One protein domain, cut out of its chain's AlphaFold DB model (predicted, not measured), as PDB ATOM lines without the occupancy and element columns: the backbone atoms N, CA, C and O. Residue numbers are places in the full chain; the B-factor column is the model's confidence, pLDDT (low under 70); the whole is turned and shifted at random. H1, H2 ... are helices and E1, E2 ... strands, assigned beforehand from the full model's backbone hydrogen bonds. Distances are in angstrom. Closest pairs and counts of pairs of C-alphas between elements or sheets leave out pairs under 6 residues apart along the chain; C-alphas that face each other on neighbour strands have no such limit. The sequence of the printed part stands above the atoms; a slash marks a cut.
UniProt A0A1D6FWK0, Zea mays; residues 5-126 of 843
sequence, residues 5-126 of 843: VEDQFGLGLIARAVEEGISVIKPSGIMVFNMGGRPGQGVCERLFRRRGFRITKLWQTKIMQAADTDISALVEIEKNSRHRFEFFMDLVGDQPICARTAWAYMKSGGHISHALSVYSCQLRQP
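Overview. This is residues 5 to 126 of the 843 residues of a protein of Zea mays (UniProt A0A1D6FWK0). A long, twisted sheet of three strands has H2 and H3 side by side along one face, and near the end where E2 ends and E3 begins a helical hairpin of H4 and H5 makes a second, smaller part with the long link between its helices. The printed part has 122 residues with five named helices and three named strands, in the order H1 H2 E1 H3 E2 H4 H5 E3. The sheet's order is E1 E3 E2, all antiparallel, and the class is mixed, helices and strands. The whole is compact, with a radius of gyration of the C-alphas of 15.6 A, yet elongated in outline, spanning 50 by 30 by 23 A.

Along the chain. H1 is residues 5 to 8, beginning at C-alpha 5 (-8.338, -9.555, -78.290). H2, residues 12 to 24, is 18.9 A long. E1 holds residues 31 to 36, 16.1 A, and H3 residues 41 to 49, 12.2 A. E2, residues 53 to 64, is 29.2 A long and bends by 63 degrees at residue 56. H4 is residues 72 to 80, 13.0 A, and H5 residues 99 to 107, 12.0 A, beginning at C-alpha 99 (-4.445, -15.103, -94.232). E3, residues 113 to 123, is 31.2 A long and ends at C-alpha 123 (9.285, -9.058, -65.363).

Arrangement. E3 is the inner strand. It is antiparallel to E1 at 162 degrees, with N 33 and O 119 within hydrogen-bond range at 3.0 A. It is antiparallel to E2 at 163 degrees, with N 56 and O 120 within hydrogen-bond range at 2.9 A. H2 and H3 make two layers with the sheet, helices on one face of it. H3 is on the sheet at a height of 8.2 A, over E3 and only just over E1, where 3 of its C-alphas fall; the closest C-alphas of H3 and E3 are those of Phe 48 and Cys 121, 7.2 A apart. H2 is on the sheet at a height of 10.1 A, over E1 and E3. H2 and H3 are close but not clearly touching, their closest C-alphas, of Ala 15 and Leu 47, being 6.7 A apart, with a shallow tilt of 30 degrees, the same way. E1, H3 and E2 form a split strand-helix-strand unit, two strands running the same way with E3 between them, and its crossover is right-handed. H1 is not on the sheet and is close to but not clearly touching H2, where the C-alphas of Glu 6 and Gly 12 are the closest at 5.3 A. H4 and H5, a helical hairpin, touch, with the closest C-alphas those of Val 75 and Arg 100 at 5.2 A; they run opposite ways at a shallow tilt of 33 degrees, only just short of steep. Neither is on the sheet. In H4 and H5 every O i to N i+4 pair is within hydrogen-bond range, against 7 of 9 in H2 and 4 of 5 in H3, while H1 is too short for such a pair.

Size, cuts and confidence. The two C-alphas farthest apart, those of Pro 27 and Ser 108, are 50.5 A apart. The printed part has no cut. The link from H4 to H5, residues 81 to 98, is long. Mean pLDDT of the printed part is 89.2, and residues 5 to 8 are under 70.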
ATOM      1  N   VAL A   5      -9.291  -9.742 -77.185       56.97
ATOM      2  CA  VAL A   5      -8.338  -9.555 -78.290       56.97
ATOM      3  C   VAL A   5      -7.442 -10.789 -78.496       56.97
ATOM      4  O   VAL A   5      -7.291 -11.258 -79.616       56.97
ATOM      5  N   GLU A   6      -6.841 -11.353 -77.447       68.00
ATOM      6  CA  GLU A   6      -5.964 -12.528 -77.561       68.00
ATOM      7  C   GLU A   6      -6.714 -13.830 -77.892       68.00
ATOM      8  O   GLU A   6      -6.203 -14.650 -78.655       68.00
ATOM      9  N   ASP A   7      -7.933 -14.006 -77.387       62.81
ATOM     10  CA  ASP A   7      -8.828 -15.120 -77.711       62.81
ATOM     11  C   ASP A   7      -9.263 -15.063 -79.179       62.81
ATOM     12  O   ASP A   7      -9.278 -16.094 -79.853       62.81
ATOM     13  N   GLN A   8      -9.505 -13.859 -79.717       65.19
ATOM     14  CA  GLN A   8      -9.776 -13.651 -81.146       65.19
ATOM     15  C   GLN A   8      -8.625 -14.101 -82.051       65.19
ATOM     16  O   GLN A   8      -8.863 -14.442 -83.208       65.19
ATOM     17  N   PHE A   9      -7.388 -14.128 -81.545       73.31
ATOM     18  CA  PHE A   9      -6.198 -14.502 -82.316       73.31
ATOM     19  C   PHE A   9      -5.585 -15.846 -81.891       73.31
ATOM     20  O   PHE A   9      -4.476 -16.174 -82.314       73.31
ATOM     21  N   GLY A  10      -6.288 -16.641 -81.072       73.44
ATOM     22  CA  GLY A  10      -5.839 -17.972 -80.641       73.44
ATOM     23  C   GLY A  10      -4.700 -17.968 -79.612       73.44
ATOM     24  O   GLY A  10      -4.005 -18.970 -79.457       73.44
ATOM     25  N   LEU A  11      -4.492 -16.853 -78.907       82.69
ATOM     26  CA  LEU A  11      -3.440 -16.666 -77.901       82.69
ATOM     27  C   LEU A  11      -3.938 -16.796 -76.451       82.69
ATOM     28  O   LEU A  11      -3.126 -16.713 -75.531       82.69
ATOM     29  N   GLY A  12      -5.232 -17.041 -76.231       83.00
ATOM     30  CA  GLY A  12      -5.857 -17.104 -74.902       83.00
ATOM     31  C   GLY A  12      -5.154 -18.004 -73.886       83.00
ATOM     32  O   GLY A  12      -4.849 -17.585 -72.770       83.00
ATOM     33  N   LEU A  13      -4.816 -19.236 -74.285       86.62
ATOM     34  CA  LEU A  13      -4.101 -20.180 -73.413       86.62
ATOM     35  C   LEU A  13      -2.701 -19.682 -73.038       86.62
ATOM     36  O   LEU A  13      -2.259 -19.877 -71.910       86.62
ATOM     37  N   ILE A  14      -2.013 -19.018 -73.969       89.31
ATOM     38  CA  ILE A  14      -0.673 -18.470 -73.735       89.31
ATOM     39  C   ILE A  14      -0.770 -17.263 -72.806       89.31
ATOM     40  O   ILE A  14      -0.014 -17.177 -71.845       89.31
ATOM     41  N   ALA A  15      -1.727 -16.364 -73.046       88.06
ATOM     42  CA  ALA A  15      -2.012 -15.233 -72.171       88.06
ATOM     43  C   ALA A  15      -2.273 -15.694 -70.727       88.06
ATOM     44  O   ALA A  15      -1.658 -15.179 -69.793       88.06
ATOM     45  N   ARG A  16      -3.098 -16.735 -70.553       87.19
ATOM     46  CA  ARG A  16      -3.363 -17.346 -69.248       87.19
ATOM     47  C   ARG A  16      -2.107 -17.951 -68.618       87.19
ATOM     48  O   ARG A  16      -1.835 -17.693 -67.450       87.19
ATOM     49  N   ALA A  17      -1.315 -18.705 -69.381       90.88
ATOM     50  CA  ALA A  17      -0.064 -19.283 -68.891       90.88
ATOM     51  C   ALA A  17       0.944 -18.205 -68.453       90.88
ATOM     52  O   ALA A  17       1.661 -18.391 -67.471       90.88
ATOM     53  N   VAL A  18       0.985 -17.063 -69.147       91.88
ATOM     54  CA  VAL A  18       1.790 -15.906 -68.739       91.88
ATOM     55  C   VAL A  18       1.303 -15.362 -67.397       91.88
ATOM     56  O   VAL A  18       2.106 -15.223 -66.483       91.88
ATOM     57  N   GLU A  19       0.005 -15.103 -67.240       90.50
ATOM     58  CA  GLU A  19      -0.579 -14.545 -66.007       90.50
ATOM     59  C   GLU A  19      -0.461 -15.481 -64.792       90.50
ATOM     60  O   GLU A  19      -0.192 -15.040 -63.670       90.50
ATOM     61  N   GLU A  20      -0.622 -16.788 -64.995       90.75
ATOM     62  CA  GLU A  20      -0.353 -17.805 -63.971       90.75
ATOM     63  C   GLU A  20       1.150 -17.884 -63.654       90.75
ATOM     64  O   GLU A  20       1.547 -17.994 -62.489       90.75
ATOM     65  N   GLY A  21       2.000 -17.720 -64.671       92.56
ATOM     66  CA  GLY A  21       3.448 -17.615 -64.533       92.56
ATOM     67  C   GLY A  21       3.896 -16.452 -63.649       92.56
ATOM     68  O   GLY A  21       4.763 -16.642 -62.794       92.56
ATOM     69  N   ILE A  22       3.268 -15.277 -63.783       93.44
ATOM     70  CA  ILE A  22       3.556 -14.095 -62.948       93.44
ATOM     71  C   ILE A  22       3.392 -14.421 -61.461       93.44
ATOM     72  O   ILE A  22       4.233 -14.023 -60.657       93.44
ATOM     73  N   SER A  23       2.363 -15.187 -61.078       89.12
ATOM     74  CA  SER A  23       2.154 -15.541 -59.666       89.12
ATOM     75  C   SER A  23       3.256 -16.428 -59.077       89.12
ATOM     76  O   SER A  23       3.532 -16.336 -57.884       89.12
ATOM     77  N   VAL A  24       3.910 -17.267 -59.886       91.56
ATOM     78  CA  VAL A  24       4.842 -18.295 -59.380       91.56
ATOM     79  C   VAL A  24       6.315 -17.965 -59.617       91.56
ATOM     80  O   VAL A  24       7.183 -18.456 -58.895       91.56
ATOM     81  N   ILE A  25       6.627 -17.126 -60.607       92.38
ATOM     82  CA  ILE A  25       8.007 -16.809 -60.978       92.38
ATOM     83  C   ILE A  25       8.734 -16.047 -59.864       92.38
ATOM     84  O   ILE A  25       8.179 -15.147 -59.243       92.38
ATOM     85  N   LYS A  26       9.997 -16.374 -59.581       92.44
ATOM     86  CA  LYS A  26      10.822 -15.583 -58.644       92.44
ATOM     87  C   LYS A  26      11.164 -14.212 -59.255       92.44
ATOM     88  O   LYS A  26      11.188 -14.113 -60.477       92.44
ATOM     89  N   PRO A  27      11.497 -13.172 -58.462       88.50
ATOM     90  CA  PRO A  27      11.826 -11.847 -59.005       88.50
ATOM     91  C   PRO A  27      12.931 -11.846 -60.079       88.50
ATOM     92  O   PRO A  27      12.825 -11.143 -61.074       88.50
ATOM     93  N   SER A  28      13.961 -12.681 -59.929       89.50
ATOM     94  CA  SER A  28      15.037 -12.844 -60.921       89.50
ATOM     95  C   SER A  28      14.761 -13.935 -61.966       89.50
ATOM     96  O   SER A  28      15.671 -14.348 -62.680       89.50
ATOM     97  N   GLY A  29      13.547 -14.486 -61.993       93.62
ATOM     98  CA  GLY A  29      13.177 -15.571 -62.890       93.62
ATOM     99  C   GLY A  29      12.976 -15.096 -64.327       93.62
ATOM    100  O   GLY A  29      12.666 -13.933 -64.581       93.62
ATOM    101  N   ILE A  30      13.106 -16.034 -65.264       95.25
ATOM    102  CA  ILE A  30      12.881 -15.822 -66.697       95.25
ATOM    103  C   ILE A  30      11.862 -16.856 -67.175       95.25
ATOM    104  O   ILE A  30      11.995 -18.041 -66.863       95.25
ATOM    105  N   MET A  31      10.864 -16.422 -67.945       95.19
ATOM    106  CA  MET A  31       9.978 -17.320 -68.686       95.19
ATOM    107  C   MET A  31      10.438 -17.399 -70.137       95.19
ATOM    108  O   MET A  31      10.684 -16.367 -70.756       95.19
ATOM    109  N   VAL A  32      10.532 -18.606 -70.691       95.25
ATOM    110  CA  VAL A  32      10.897 -18.807 -72.097       95.25
ATOM    111  C   VAL A  32       9.700 -19.370 -72.845       95.25
ATOM    112  O   VAL A  32       9.182 -20.424 -72.482       95.25
ATOM    113  N   PHE A  33       9.268 -18.670 -73.893       94.75
ATOM    114  CA  PHE A  33       8.113 -19.051 -74.700       94.75
ATOM    115  C   PHE A  33       8.517 -19.322 -76.143       94.75
ATOM    116  O   PHE A  33       9.166 -18.492 -76.778       94.75
ATOM    117  N   ASN A  34       8.081 -20.467 -76.668       93.12
ATOM    118  CA  ASN A  34       8.155 -20.782 -78.088       93.12
ATOM    119  C   ASN A  34       6.822 -20.412 -78.755       93.12
ATOM    120  O   ASN A  34       5.792 -21.017 -78.463       93.12
ATOM    121  N   MET A  35       6.845 -19.394 -79.610       91.25
ATOM    122  CA  MET A  35       5.659 -18.733 -80.149       91.25
ATOM    123  C   MET A  35       5.576 -18.891 -81.663       91.25
ATOM    124  O   MET A  35       6.476 -18.474 -82.395       91.25
ATOM    125  N   GLY A  36       4.450 -19.417 -82.149       87.62
ATOM    126  CA  GLY A  36       4.099 -19.332 -83.564       87.62
ATOM    127  C   GLY A  36       3.708 -17.898 -83.927       87.62
ATOM    128  O   GLY A  36       2.771 -17.346 -83.362       87.62
ATOM    129  N   GLY A  37       4.398 -17.297 -84.888       82.25
ATOM    130  CA  GLY A  37       4.222 -15.908 -85.318       82.25
ATOM    131  C   GLY A  37       3.054 -15.666 -86.275       82.25
ATOM    132  O   GLY A  37       3.057 -14.646 -86.950       82.25
ATOM    133  N   ARG A  38       2.065 -16.573 -86.365       86.69
ATOM    134  CA  ARG A  38       0.901 -16.399 -87.265       86.69
ATOM    135  C   ARG A  38       0.089 -15.140 -86.942       86.69
ATOM    136  O   ARG A  38      -0.233 -14.424 -87.883       86.69
ATOM    137  N   PRO A  39      -0.206 -14.812 -85.664       87.44
ATOM    138  CA  PRO A  39      -0.857 -13.544 -85.303       87.44
ATOM    139  C   PRO A  39       0.000 -12.305 -85.600       87.44
ATOM    140  O   PRO A  39      -0.406 -11.188 -85.316       87.44
ATOM    141  N   GLY A  40       1.211 -12.493 -86.118       87.25
ATOM    142  CA  GLY A  40       2.179 -11.450 -86.371       87.25
ATOM    143  C   GLY A  40       3.055 -11.136 -85.168       87.25
ATOM    144  O   GLY A  40       2.649 -11.258 -84.005       87.25
ATOM    145  N   GLN A  41       4.295 -10.734 -85.449       86.38
ATOM    146  CA  GLN A  41       5.293 -10.513 -84.397       86.38
ATOM    147  C   GLN A  41       4.851  -9.458 -83.388       86.38
ATOM    148  O   GLN A  41       4.967  -9.678 -82.184       86.38
ATOM    149  N   GLY A  42       4.282  -8.347 -83.864       85.94
ATOM    150  CA  GLY A  42       3.816  -7.265 -82.998       85.94
ATOM    151  C   GLY A  42       2.766  -7.726 -81.983       85.94
ATOM    152  O   GLY A  42       2.820  -7.325 -80.823       85.94
ATOM    153  N   VAL A  43       1.854  -8.625 -82.374       87.19
ATOM    154  CA  VAL A  43       0.829  -9.171 -81.465       87.19
ATOM    155  C   VAL A  43       1.454 -10.107 -80.432       87.19
ATOM    156  O   VAL A  43       1.148  -9.994 -79.245       87.19
ATOM    157  N   CYS A  44       2.368 -10.990 -80.853       88.62
ATOM    158  CA  CYS A  44       3.085 -11.877 -79.934       88.62
ATOM    159  C   CYS A  44       3.922 -11.097 -78.911       88.62
ATOM    160  O   CYS A  44       3.893 -11.410 -77.725       88.62
ATOM    161  N   GLU A  45       4.650 -10.069 -79.349       91.06
ATOM    162  CA  GLU A  45       5.458  -9.221 -78.469       91.06
ATOM    163  C   GLU A  45       4.574  -8.418 -77.501       91.06
ATOM    164  O   GLU A  45       4.856  -8.354 -76.298       91.06
ATOM    165  N   ARG A  46       3.461  -7.863 -77.999       88.62
ATOM    166  CA  ARG A  46       2.509  -7.097 -77.188       88.62
ATOM    167  C   ARG A  46       1.880  -7.934 -76.077       88.62
ATOM    168  O   ARG A  46       1.709  -7.403 -74.984       88.62
ATOM    169  N   LEU A  47       1.597  -9.222 -76.313       90.12
ATOM    170  CA  LEU A  47       1.038 -10.139 -75.306       90.12
ATOM    171  C   LEU A  47       1.855 -10.147 -74.007       90.12
ATOM    172  O   LEU A  47       1.272 -10.136 -72.920       90.12
ATOM    173  N   PHE A  48       3.185 -10.133 -74.122       92.69
ATOM    174  CA  PHE A  48       4.095 -10.095 -72.977       92.69
ATOM    175  C   PHE A  48       4.297  -8.670 -72.455       92.69
ATOM    176  O   PHE A  48       4.179  -8.444 -71.250       92.69
ATOM    177  N   ARG A  49       4.565  -7.696 -73.340       92.31
ATOM    178  CA  ARG A  49       4.847  -6.308 -72.928       92.31
ATOM    179  C   ARG A  49       3.698  -5.709 -72.121       92.31
ATOM    180  O   ARG A  49       3.943  -5.180 -71.046       92.31
ATOM    181  N   ARG A  50       2.445  -5.895 -72.555       90.88
ATOM    182  CA  ARG A  50       1.261  -5.374 -71.842       90.88
ATOM    183  C   ARG A  50       1.071  -5.954 -70.436       90.88
ATOM    184  O   ARG A  50       0.354  -5.373 -69.631       90.88
ATOM    185  N   ARG A  51       1.703  -7.097 -70.140       91.81
ATOM    186  CA  ARG A  51       1.690  -7.777 -68.831       91.81
ATOM    187  C   ARG A  51       2.919  -7.437 -67.980       91.81
ATOM    188  O   ARG A  51       3.156  -8.077 -66.962       91.81
ATOM    189  N   GLY A  52       3.701  -6.437 -68.393       92.88
ATOM    190  CA  GLY A  52       4.837  -5.922 -67.635       92.88
ATOM    191  C   GLY A  52       6.143  -6.674 -67.879       92.88
ATOM    192  O   GLY A  52       7.042  -6.599 -67.048       92.88
ATOM    193  N   PHE A  53       6.291  -7.401 -68.991       93.31
ATOM    194  CA  PHE A  53       7.551  -8.074 -69.322       93.31
ATOM    195  C   PHE A  53       8.462  -7.215 -70.210       93.31
ATOM    196  O   PHE A  53       8.028  -6.643 -71.212       93.31
ATOM    197  N   ARG A  54       9.762  -7.215 -69.898       92.31
ATOM    198  CA  ARG A  54      10.831  -6.984 -70.877       92.31
ATOM    199  C   ARG A  54      11.036  -8.275 -71.659       92.31
ATOM    200  O   ARG A  54      11.200  -9.345 -71.071       92.31
ATOM    201  N   ILE A  55      11.020  -8.167 -72.981       94.06
ATOM    202  CA  ILE A  55      11.181  -9.314 -73.873       94.06
ATOM    203  C   ILE A  55      12.476  -9.207 -74.665       94.06
ATOM    204  O   ILE A  55      12.823  -8.142 -75.164       94.06
ATOM    205  N   THR A  56      13.174 -10.328 -74.807       94.38
ATOM    206  CA  THR A  56      14.320 -10.478 -75.708       94.38
ATOM    207  C   THR A  56      14.031 -11.627 -76.662       94.38
ATOM    208  O   THR A  56      13.756 -12.746 -76.225       94.38
ATOM    209  N   LYS A  57      14.081 -11.365 -77.969       94.06
ATOM    210  CA  LYS A  57      13.951 -12.406 -78.994       94.06
ATOM    211  C   LYS A  57      15.265 -13.181 -79.049       94.06
ATOM    212  O   LYS A  57      16.271 -12.654 -79.510       94.06
ATOM    213  N   LEU A  58      15.263 -14.401 -78.520       95.12
ATOM    214  CA  LEU A  58      16.452 -15.251 -78.452       95.12
ATOM    215  C   LEU A  58      16.749 -15.916 -79.793       95.12
ATOM    216  O   LEU A  58      17.904 -16.139 -80.141       95.12
ATOM    217  N   TRP A  59      15.694 -16.275 -80.523       94.38
ATOM    218  CA  TRP A  59      15.804 -17.013 -81.770       94.38
ATOM    219  C   TRP A  59      14.542 -16.850 -82.614       94.38
ATOM    220  O   TRP A  59      13.446 -16.687 -82.074       94.38
ATOM    221  N   GLN A  60      14.686 -16.926 -83.935       91.62
ATOM    222  CA  GLN A  60      13.571 -16.951 -84.870       91.62
ATOM    223  C   GLN A  60      13.919 -17.807 -86.094       91.62
ATOM    224  O   GLN A  60      15.023 -17.720 -86.622       91.62
ATOM    225  N   THR A  61      12.949 -18.578 -86.582       92.88
ATOM    226  CA  THR A  61      12.982 -19.197 -87.915       92.88
ATOM    227  C   THR A  61      11.616 -19.085 -88.594       92.88
ATOM    228  O   THR A  61      10.666 -18.567 -88.005       92.88
ATOM    229  N   LYS A  62      11.491 -19.591 -89.821       92.88
ATOM    230  CA  LYS A  62      10.205 -19.883 -90.461       92.88
ATOM    231  C   LYS A  62      10.042 -21.395 -90.564       92.88
ATOM    232  O   LYS A  62      11.008 -22.110 -90.825       92.88
ATOM    233  N   ILE A  63       8.832 -21.883 -90.324       92.56
ATOM    234  CA  ILE A  63       8.492 -23.301 -90.446       92.56
ATOM    235  C   ILE A  63       7.343 -23.475 -91.426       92.56
ATOM    236  O   ILE A  63       6.436 -22.641 -91.498       92.56
ATOM    237  N   MET A  64       7.380 -24.569 -92.183       92.25
ATOM    238  CA  MET A  64       6.310 -24.896 -93.117       92.25
ATOM    239  C   MET A  64       5.003 -25.137 -92.368       92.25
ATOM    240  O   MET A  64       4.970 -25.824 -91.346       92.25
ATOM    241  N   GLN A  65       3.918 -24.565 -92.885       88.88
ATOM    242  CA  GLN A  65       2.585 -24.860 -92.393       88.88
ATOM    243  C   GLN A  65       2.224 -26.294 -92.777       88.88
ATOM    244  O   GLN A  65       2.389 -26.693 -93.932       88.88
ATOM    245  N   ALA A  66       1.731 -27.065 -91.810       85.06
ATOM    246  CA  ALA A  66       1.265 -28.414 -92.085       85.06
ATOM    247  C   ALA A  66       0.074 -28.364 -93.057       85.06
ATOM    248  O   ALA A  66      -0.821 -27.528 -92.908       85.06
ATOM    249  N   ALA A  67       0.095 -29.231 -94.070       76.38
ATOM    250  CA  ALA A  67      -0.849 -29.198 -95.188       76.38
ATOM    251  C   ALA A  67      -2.309 -29.471 -94.776       76.38
ATOM    252  O   ALA A  67      -3.235 -29.115 -95.499       76.38
ATOM    253  N   ASP A  68      -2.509 -30.096 -93.618       80.44
ATOM    254  CA  ASP A  68      -3.797 -30.412 -93.001       80.44
ATOM    255  C   ASP A  68      -4.328 -29.298 -92.083       80.44
ATOM    256  O   ASP A  68      -5.461 -29.380 -91.608       80.44
ATOM    257  N   THR A  69      -3.549 -28.241 -91.829       83.19
ATOM    258  CA  THR A  69      -4.008 -27.133 -90.988       83.19
ATOM    259  C   THR A  69      -5.003 -26.264 -91.747       83.19
ATOM    260  O   THR A  69      -4.632 -25.542 -92.675       83.19
ATOM    261  N   ASP A  70      -6.261 -26.263 -91.310       85.06
ATOM    262  CA  ASP A  70      -7.243 -25.321 -91.832       85.06
ATOM    263  C   ASP A  70      -7.025 -23.915 -91.252       85.06
ATOM    264  O   ASP A  70      -7.053 -23.705 -90.039       85.06
ATOM    265  N   ILE A  71      -6.813 -22.944 -92.139       88.44
ATOM    266  CA  ILE A  71      -6.665 -21.522 -91.797       88.44
ATOM    267  C   ILE A  71      -7.882 -20.685 -92.224       88.44
ATOM    268  O   ILE A  71      -7.833 -19.458 -92.154       88.44
ATOM    269  N   SER A  72      -8.980 -21.321 -92.654       89.25
ATOM    270  CA  SER A  72     -10.222 -20.648 -93.070       89.25
ATOM    271  C   SER A  72     -10.806 -19.737 -91.979       89.25
ATOM    272  O   SER A  72     -11.252 -18.629 -92.270       89.25
ATOM    273  N   ALA A  73     -10.710 -20.139 -90.709       87.44
ATOM    274  CA  ALA A  73     -11.140 -19.320 -89.577       87.44
ATOM    275  C   ALA A  73     -10.368 -17.989 -89.484       87.44
ATOM    276  O   ALA A  73     -10.950 -16.952 -89.171       87.44
ATOM    277  N   LEU A  74      -9.071 -17.990 -89.817       89.56
ATOM    278  CA  LEU A  74      -8.241 -16.779 -89.806       89.56
ATOM    279  C   LEU A  74      -8.646 -15.816 -90.926       89.56
ATOM    280  O   LEU A  74      -8.634 -14.603 -90.735       89.56
ATOM    281  N   VAL A  75      -9.065 -16.351 -92.076       89.31
ATOM    282  CA  VAL A  75      -9.613 -15.565 -93.190       89.31
ATOM    283  C   VAL A  75     -10.891 -14.830 -92.779       89.31
ATOM    284  O   VAL A  75     -11.027 -13.640 -93.072       89.31
ATOM    285  N   GLU A  76     -11.802 -15.505 -92.075       87.81
ATOM    286  CA  GLU A  76     -13.027 -14.882 -91.557       87.81
ATOM    287  C   GLU A  76     -12.728 -13.812 -90.495       87.81
ATOM    288  O   GLU A  76     -13.366 -12.757 -90.476       87.81
ATOM    289  N   ILE A  77     -11.704 -14.014 -89.660       85.38
ATOM    290  CA  ILE A  77     -11.251 -12.990 -88.706       85.38
ATOM    291  C   ILE A  77     -10.699 -11.759 -89.443       85.38
ATOM    292  O   ILE A  77     -11.086 -10.638 -89.117       85.38
ATOM    293  N   GLU A  78      -9.850 -11.915 -90.466       89.00
ATOM    294  CA  GLU A  78      -9.328 -10.771 -91.247       89.00
ATOM    295  C   GLU A  78     -10.400 -10.039 -92.064       89.00
ATOM    296  O   GLU A  78     -10.175  -8.921 -92.527       89.00
ATOM    297  N   LYS A  79     -11.536 -10.687 -92.337       87.25
ATOM    298  CA  LYS A  79     -12.666 -10.071 -93.039       87.25
ATOM    299  C   LYS A  79     -13.443  -9.125 -92.124       87.25
ATOM    300  O   LYS A  79     -13.914  -8.089 -92.581       87.25
ATOM    301  N   ASN A  80     -13.550  -9.484 -90.846       84.56
ATOM    302  CA  ASN A  80     -14.350  -8.765 -89.855       84.56
ATOM    303  C   ASN A  80     -13.506  -7.907 -88.895       84.56
ATOM    304  O   ASN A  80     -14.058  -7.219 -88.040       84.56
ATOM    305  N   SER A  81     -12.175  -7.920 -89.027       81.31
ATOM    306  CA  SER A  81     -11.250  -7.150 -88.190       81.31
ATOM    307  C   SER A  81     -10.219  -6.386 -89.024       81.31
ATOM    308  O   SER A  81      -9.950  -6.713 -90.177       81.31
ATOM    309  N   ARG A  82      -9.603  -5.357 -88.425       79.75
ATOM    310  CA  ARG A  82      -8.456  -4.642 -89.018       79.75
ATOM    311  C   ARG A  82      -7.131  -5.403 -88.866       79.75
ATOM    312  O   ARG A  82      -6.101  -4.917 -89.325       79.75
ATOM    313  N   HIS A  83      -7.144  -6.548 -88.183       84.50
ATOM    314  CA  HIS A  83      -5.953  -7.349 -87.946       84.50
ATOM    315  C   HIS A  83      -5.529  -8.095 -89.218       84.50
ATOM    316  O   HIS A  83      -6.361  -8.466 -90.047       84.50
ATOM    317  N   ARG A  84      -4.221  -8.315 -89.364       86.31
ATOM    318  CA  ARG A  84      -3.617  -9.017 -90.495       86.31
ATOM    319  C   ARG A  84      -2.661 -10.073 -89.954       86.31
ATOM    320  O   ARG A  84      -1.692  -9.716 -89.289       86.31
ATOM    321  N   PHE A  85      -2.936 -11.339 -90.250       90.56
ATOM    322  CA  PHE A  85      -2.042 -12.437 -89.891       90.56
ATOM    323  C   PHE A  85      -0.804 -12.419 -90.795       90.56
ATOM    324  O   PHE A  85      -0.849 -11.928 -91.926       90.56
ATOM    325  N   GLU A  86       0.296 -12.977 -90.297       92.56
ATOM    326  CA  GLU A  86       1.581 -13.032 -90.992       92.56
ATOM    327  C   GLU A  86       1.895 -14.469 -91.434       92.56
ATOM    328  O   GLU A  86       2.228 -15.344 -90.629       92.56
ATOM    329  N   PHE A  87       1.813 -14.696 -92.744       94.00
ATOM    330  CA  PHE A  87       2.285 -15.904 -93.423       94.00
ATOM    331  C   PHE A  87       3.338 -15.546 -94.467       94.00
ATOM    332  O   PHE A  87       3.449 -14.393 -94.870       94.00
ATOM    333  N   PHE A  88       4.077 -16.532 -94.960       94.62
ATOM    334  CA  PHE A  88       5.061 -16.357 -96.027       94.62
ATOM    335  C   PHE A  88       4.862 -17.440 -97.089       94.62
ATOM    336  O   PHE A  88       4.369 -18.524 -96.789       94.62
ATOM    337  N   MET A  89       5.216 -17.149 -98.340       93.06
ATOM    338  CA  MET A  89       5.048 -18.094 -99.458       93.06
ATOM    339  C   MET A  89       6.163 -19.146 -99.541       93.06
ATOM    340  O   MET A  89       6.043 -20.108-100.294       93.06
ATOM    341  N   ASP A  90       7.243 -18.969 -98.783       88.94
ATOM    342  CA  ASP A  90       8.369 -19.894 -98.682       88.94
ATOM    343  C   ASP A  90       9.111 -19.678 -97.342       88.94
ATOM    344  O   ASP A  90       8.620 -18.973 -96.454       88.94
ATOM    345  N   LEU A  91      10.261 -20.328 -97.145       90.56
ATOM    346  CA  LEU A  91      11.065 -20.226 -95.916       90.56
ATOM    347  C   LEU A  91      12.059 -19.052 -95.911       90.56
ATOM    348  O   LEU A  91      12.627 -18.747 -94.863       90.56
ATOM    349  N   VAL A  92      12.294 -18.412 -97.054       86.81
ATOM    350  CA  VAL A  92      13.362 -17.424 -97.263       86.81
ATOM    351  C   VAL A  92      12.796 -16.004 -97.338       86.81
ATOM    352  O   VAL A  92      13.340 -15.102 -96.717       86.81
ATOM    353  N   GLY A  93      11.682 -15.799 -98.032       82.38
ATOM    354  CA  GLY A  93      11.068 -14.508 -98.305       82.38
ATOM    355  C   GLY A  93      10.591 -13.799 -97.045       82.38
ATOM    356  O   GLY A  93       9.908 -14.384 -96.205       82.38
ATOM    357  N   ASP A  94      10.944 -12.523 -96.914       84.44
ATOM    358  CA  ASP A  94      10.696 -11.718 -95.709       84.44
ATOM    359  C   ASP A  94       9.426 -10.874 -95.769       84.44
ATOM    360  O   ASP A  94       9.064 -10.229 -94.788       84.44
ATOM    361  N   GLN A  95       8.721 -10.892 -96.899       90.75
ATOM    362  CA  GLN A  95       7.484 -10.144 -97.054       90.75
ATOM    363  C   GLN A  95       6.287 -10.982 -96.580       90.75
ATOM    364  O   GLN A  95       5.971 -11.995 -97.212       90.75
ATOM    365  N   PRO A  96       5.594 -10.575 -95.499       92.81
ATOM    366  CA  PRO A  96       4.431 -11.303 -95.031       92.81
ATOM    367  C   PRO A  96       3.227 -11.090 -95.959       92.81
ATOM    368  O   PRO A  96       2.975  -9.993 -96.468       92.81
ATOM    369  N   ILE A  97       2.438 -12.144 -96.128       93.88
ATOM    370  CA  ILE A  97       1.132 -12.149 -96.786       93.88
ATOM    371  C   ILE A  97       0.024 -12.365 -95.746       93.88
ATOM    372  O   ILE A  97       0.250 -12.984 -94.708       93.88
ATOM    373  N   CYS A  98      -1.178 -11.849 -96.025       93.38
ATOM    374  CA  CYS A  98      -2.333 -12.022 -95.136       93.38
ATOM    375  C   CYS A  98      -2.916 -13.440 -95.214       93.38
ATOM    376  O   CYS A  98      -2.665 -14.165 -96.184       93.38
ATOM    377  N   ALA A  99      -3.762 -13.808 -94.247       92.88
ATOM    378  CA  ALA A  99      -4.445 -15.103 -94.232       92.88
ATOM    379  C   ALA A  99      -5.272 -15.338 -95.507       92.88
ATOM    380  O   ALA A  99      -5.257 -16.447 -96.036       92.88
ATOM    381  N   ARG A 100      -5.937 -14.305 -96.054       93.69
ATOM    382  CA  ARG A 100      -6.677 -14.410 -97.334       93.69
ATOM    383  C   ARG A 100      -5.798 -14.887 -98.488       93.69
ATOM    384  O   ARG A 100      -6.158 -15.826 -99.196       93.69
ATOM    385  N   THR A 101      -4.649 -14.240 -98.676       94.19
ATOM    386  CA  THR A 101      -3.697 -14.594 -99.737       94.19
ATOM    387  C   THR A 101      -3.081 -15.962 -99.471       94.19
ATOM    388  O   THR A 101      -2.983 -16.766-100.393       94.19
ATOM    389  N   ALA A 102      -2.722 -16.252 -98.218       93.75
ATOM    390  CA  ALA A 102      -2.136 -17.528 -97.824       93.75
ATOM    391  C   ALA A 102      -3.095 -18.702 -98.076       93.75
ATOM    392  O   ALA A 102      -2.694 -19.710 -98.657       93.75
ATOM    393  N   TRP A 103      -4.373 -18.555 -97.712       94.12
ATOM    394  CA  TRP A 103      -5.399 -19.575 -97.929       94.12
ATOM    395  C   TRP A 103      -5.657 -19.809 -99.418       94.12
ATOM    396  O   TRP A 103      -5.680 -20.959 -99.857       94.12
ATOM    397  N   ALA A 104      -5.785 -18.737-100.208       93.38
ATOM    398  CA  ALA A 104      -5.956 -18.848-101.656       93.38
ATOM    399  C   ALA A 104      -4.751 -19.537-102.318       93.38
ATOM    400  O   ALA A 104      -4.929 -20.476-103.089       93.38
ATOM    401  N   TYR A 105      -3.528 -19.134-101.958       93.56
ATOM    402  CA  TYR A 105      -2.298 -19.729-102.482       93.56
ATOM    403  C   TYR A 105      -2.185 -21.218-102.132       93.56
ATOM    404  O   TYR A 105      -1.885 -22.035-103.004       93.56
ATOM    405  N   MET A 106      -2.520 -21.590-100.892       91.50
ATOM    406  CA  MET A 106      -2.529 -22.982-100.441       91.50
ATOM    407  C   MET A 106      -3.564 -23.833-101.194       91.50
ATOM    408  O   MET A 106      -3.267 -24.955-101.603       91.50
ATOM    409  N   LYS A 107      -4.768 -23.298-101.448       91.31
ATOM    410  CA  LYS A 107      -5.804 -23.985-102.244       91.31
ATOM    411  C   LYS A 107      -5.423 -24.149-103.716       91.31
ATOM    412  O   LYS A 107      -5.896 -25.085-104.352       91.31
ATOM    413  N   SER A 108      -4.545 -23.295-104.236       91.81
ATOM    414  CA  SER A 108      -3.968 -23.414-105.579       91.81
ATOM    415  C   SER A 108      -2.742 -24.338-105.653       91.81
ATOM    416  O   SER A 108      -2.091 -24.386-106.693       91.81
ATOM    417  N   GLY A 109      -2.422 -25.080-104.585       89.31
ATOM    418  CA  GLY A 109      -1.294 -26.019-104.541       89.31
ATOM    419  C   GLY A 109       0.037 -25.401-104.103       89.31
ATOM    420  O   GLY A 109       1.057 -26.084-104.127       89.31
ATOM    421  N   GLY A 110       0.042 -24.128-103.699       89.62
ATOM    422  CA  GLY A 110       1.198 -23.482-103.088       89.62
ATOM    423  C   GLY A 110       1.436 -23.960-101.654       89.62
ATOM    424  O   GLY A 110       0.532 -24.446-100.975       89.62
ATOM    425  N   HIS A 111       2.659 -23.785-101.164       90.62
ATOM    426  CA  HIS A 111       2.989 -24.032 -99.765       90.62
ATOM    427  C   HIS A 111       3.188 -22.709 -99.030       90.62
ATOM    428  O   HIS A 111       3.745 -21.774 -99.587       90.62
ATOM    429  N   ILE A 112       2.754 -22.631 -97.775       93.69
ATOM    430  CA  ILE A 112       2.942 -21.442 -96.936       93.69
ATOM    431  C   ILE A 112       3.769 -21.794 -95.703       93.69
ATOM    432  O   ILE A 112       3.749 -22.927 -95.223       93.69
ATOM    433  N   SER A 113       4.483 -20.815 -95.170       93.25
ATOM    434  CA  SER A 113       5.231 -20.915 -93.923       93.25
ATOM    435  C   SER A 113       4.777 -19.827 -92.946       93.25
ATOM    436  O   SER A 113       4.070 -18.885 -93.311       93.25
ATOM    437  N   HIS A 114       5.147 -19.970 -91.677       92.62
ATOM    438  CA  HIS A 114       4.950 -18.944 -90.656       92.62
ATOM    439  C   HIS A 114       6.187 -18.845 -89.769       92.62
ATOM    440  O   HIS A 114       6.963 -19.797 -89.650       92.62
ATOM    441  N   ALA A 115       6.379 -17.687 -89.140       91.81
ATOM    442  CA  ALA A 115       7.484 -17.499 -88.213       91.81
ATOM    443  C   ALA A 115       7.307 -18.370 -86.956       91.81
ATOM    444  O   ALA A 115       6.192 -18.594 -86.489       91.81
ATOM    445  N   LEU A 116       8.417 -18.815 -86.378       92.56
ATOM    446  CA  LEU A 116       8.510 -19.436 -85.063       92.56
ATOM    447  C   LEU A 116       9.582 -18.673 -84.287       92.56
ATOM    448  O   LEU A 116      10.723 -18.604 -84.735       92.56
ATOM    449  N   SER A 117       9.211 -18.055 -83.169       93.75
ATOM    450  CA  SER A 117      10.098 -17.193 -82.379       93.75
ATOM    451  C   SER A 117      10.198 -17.684 -80.943       93.75
ATOM    452  O   SER A 117       9.192 -18.044 -80.338       93.75
ATOM    453  N   VAL A 118      11.403 -17.650 -80.379       95.62
ATOM    454  CA  VAL A 118      11.649 -17.932 -78.965       95.62
ATOM    455  C   VAL A 118      11.899 -16.617 -78.242       95.62
ATOM    456  O   VAL A 118      12.848 -15.896 -78.559       95.62
ATOM    457  N   TYR A 119      11.058 -16.315 -77.256       95.94
ATOM    458  CA  TYR A 119      11.165 -15.115 -76.433       95.94
ATOM    459  C   TYR A 119      11.630 -15.469 -75.021       95.94
ATOM    460  O   TYR A 119      11.094 -16.383 -74.397       95.94
ATOM    461  N   SER A 120      12.611 -14.718 -74.525       96.19
ATOM    462  CA  SER A 120      12.942 -14.612 -73.105       96.19
ATOM    463  C   SER A 120      12.145 -13.461 -72.511       96.19
ATOM    464  O   SER A 120      12.253 -12.333 -72.993       96.19
ATOM    465  N   CYS A 121      11.350 -13.742 -71.486       95.75
ATOM    466  CA  CYS A 121      10.457 -12.786 -70.847       95.75
ATOM    467  C   CYS A 121      10.861 -12.626 -69.378       95.75
ATOM    468  O   CYS A 121      10.745 -13.564 -68.585       95.75
ATOM    469  N   GLN A 122      11.303 -11.423 -69.012       94.81
ATOM    470  CA  GLN A 122      11.640 -11.047 -67.640       94.81
ATOM    471  C   GLN A 122      10.691  -9.950 -67.153       94.81
ATOM    472  O   GLN A 122      10.422  -8.996 -67.879       94.81
ATOM    473  N   LEU A 123      10.173 -10.072 -65.931       94.00
ATOM    474  CA  LEU A 123       9.285  -9.058 -65.363       94.00
ATOM    475  C   LEU A 123      10.021  -7.734 -65.120       94.00
ATOM    476  O   LEU A 123      11.100  -7.710 -64.527       94.00
ATOM    477  N   ARG A 124       9.396  -6.627 -65.526       92.00
ATOM    478  CA  ARG A 124       9.692  -5.286 -65.004       92.00
ATOM    479  C   ARG A 124       9.265  -5.260 -63.540       92.00
ATOM    480  O   ARG A 124       8.232  -5.837 -63.228       92.00
ATOM    481  N   GLN A 125      10.062  -4.637 -62.666       92.31
ATOM    482  CA  GLN A 125       9.749  -4.426 -61.238       92.31
ATOM    483  C   GLN A 125       8.890  -5.567 -60.628       92.31
ATOM    484  O   GLN A 125       7.704  -5.387 -60.340       92.31
ATOM    485  N   PRO A 126       9.454  -6.789 -60.495       94.00
ATOM    486  CA  PRO A 126       8.670  -8.017 -60.340       94.00
ATOM    487  C   PRO A 126       7.711  -8.019 -59.147       94.00
ATOM    488  O   PRO A 126       6.630  -8.593 -59.232       94.00
TER     489      PRO A 126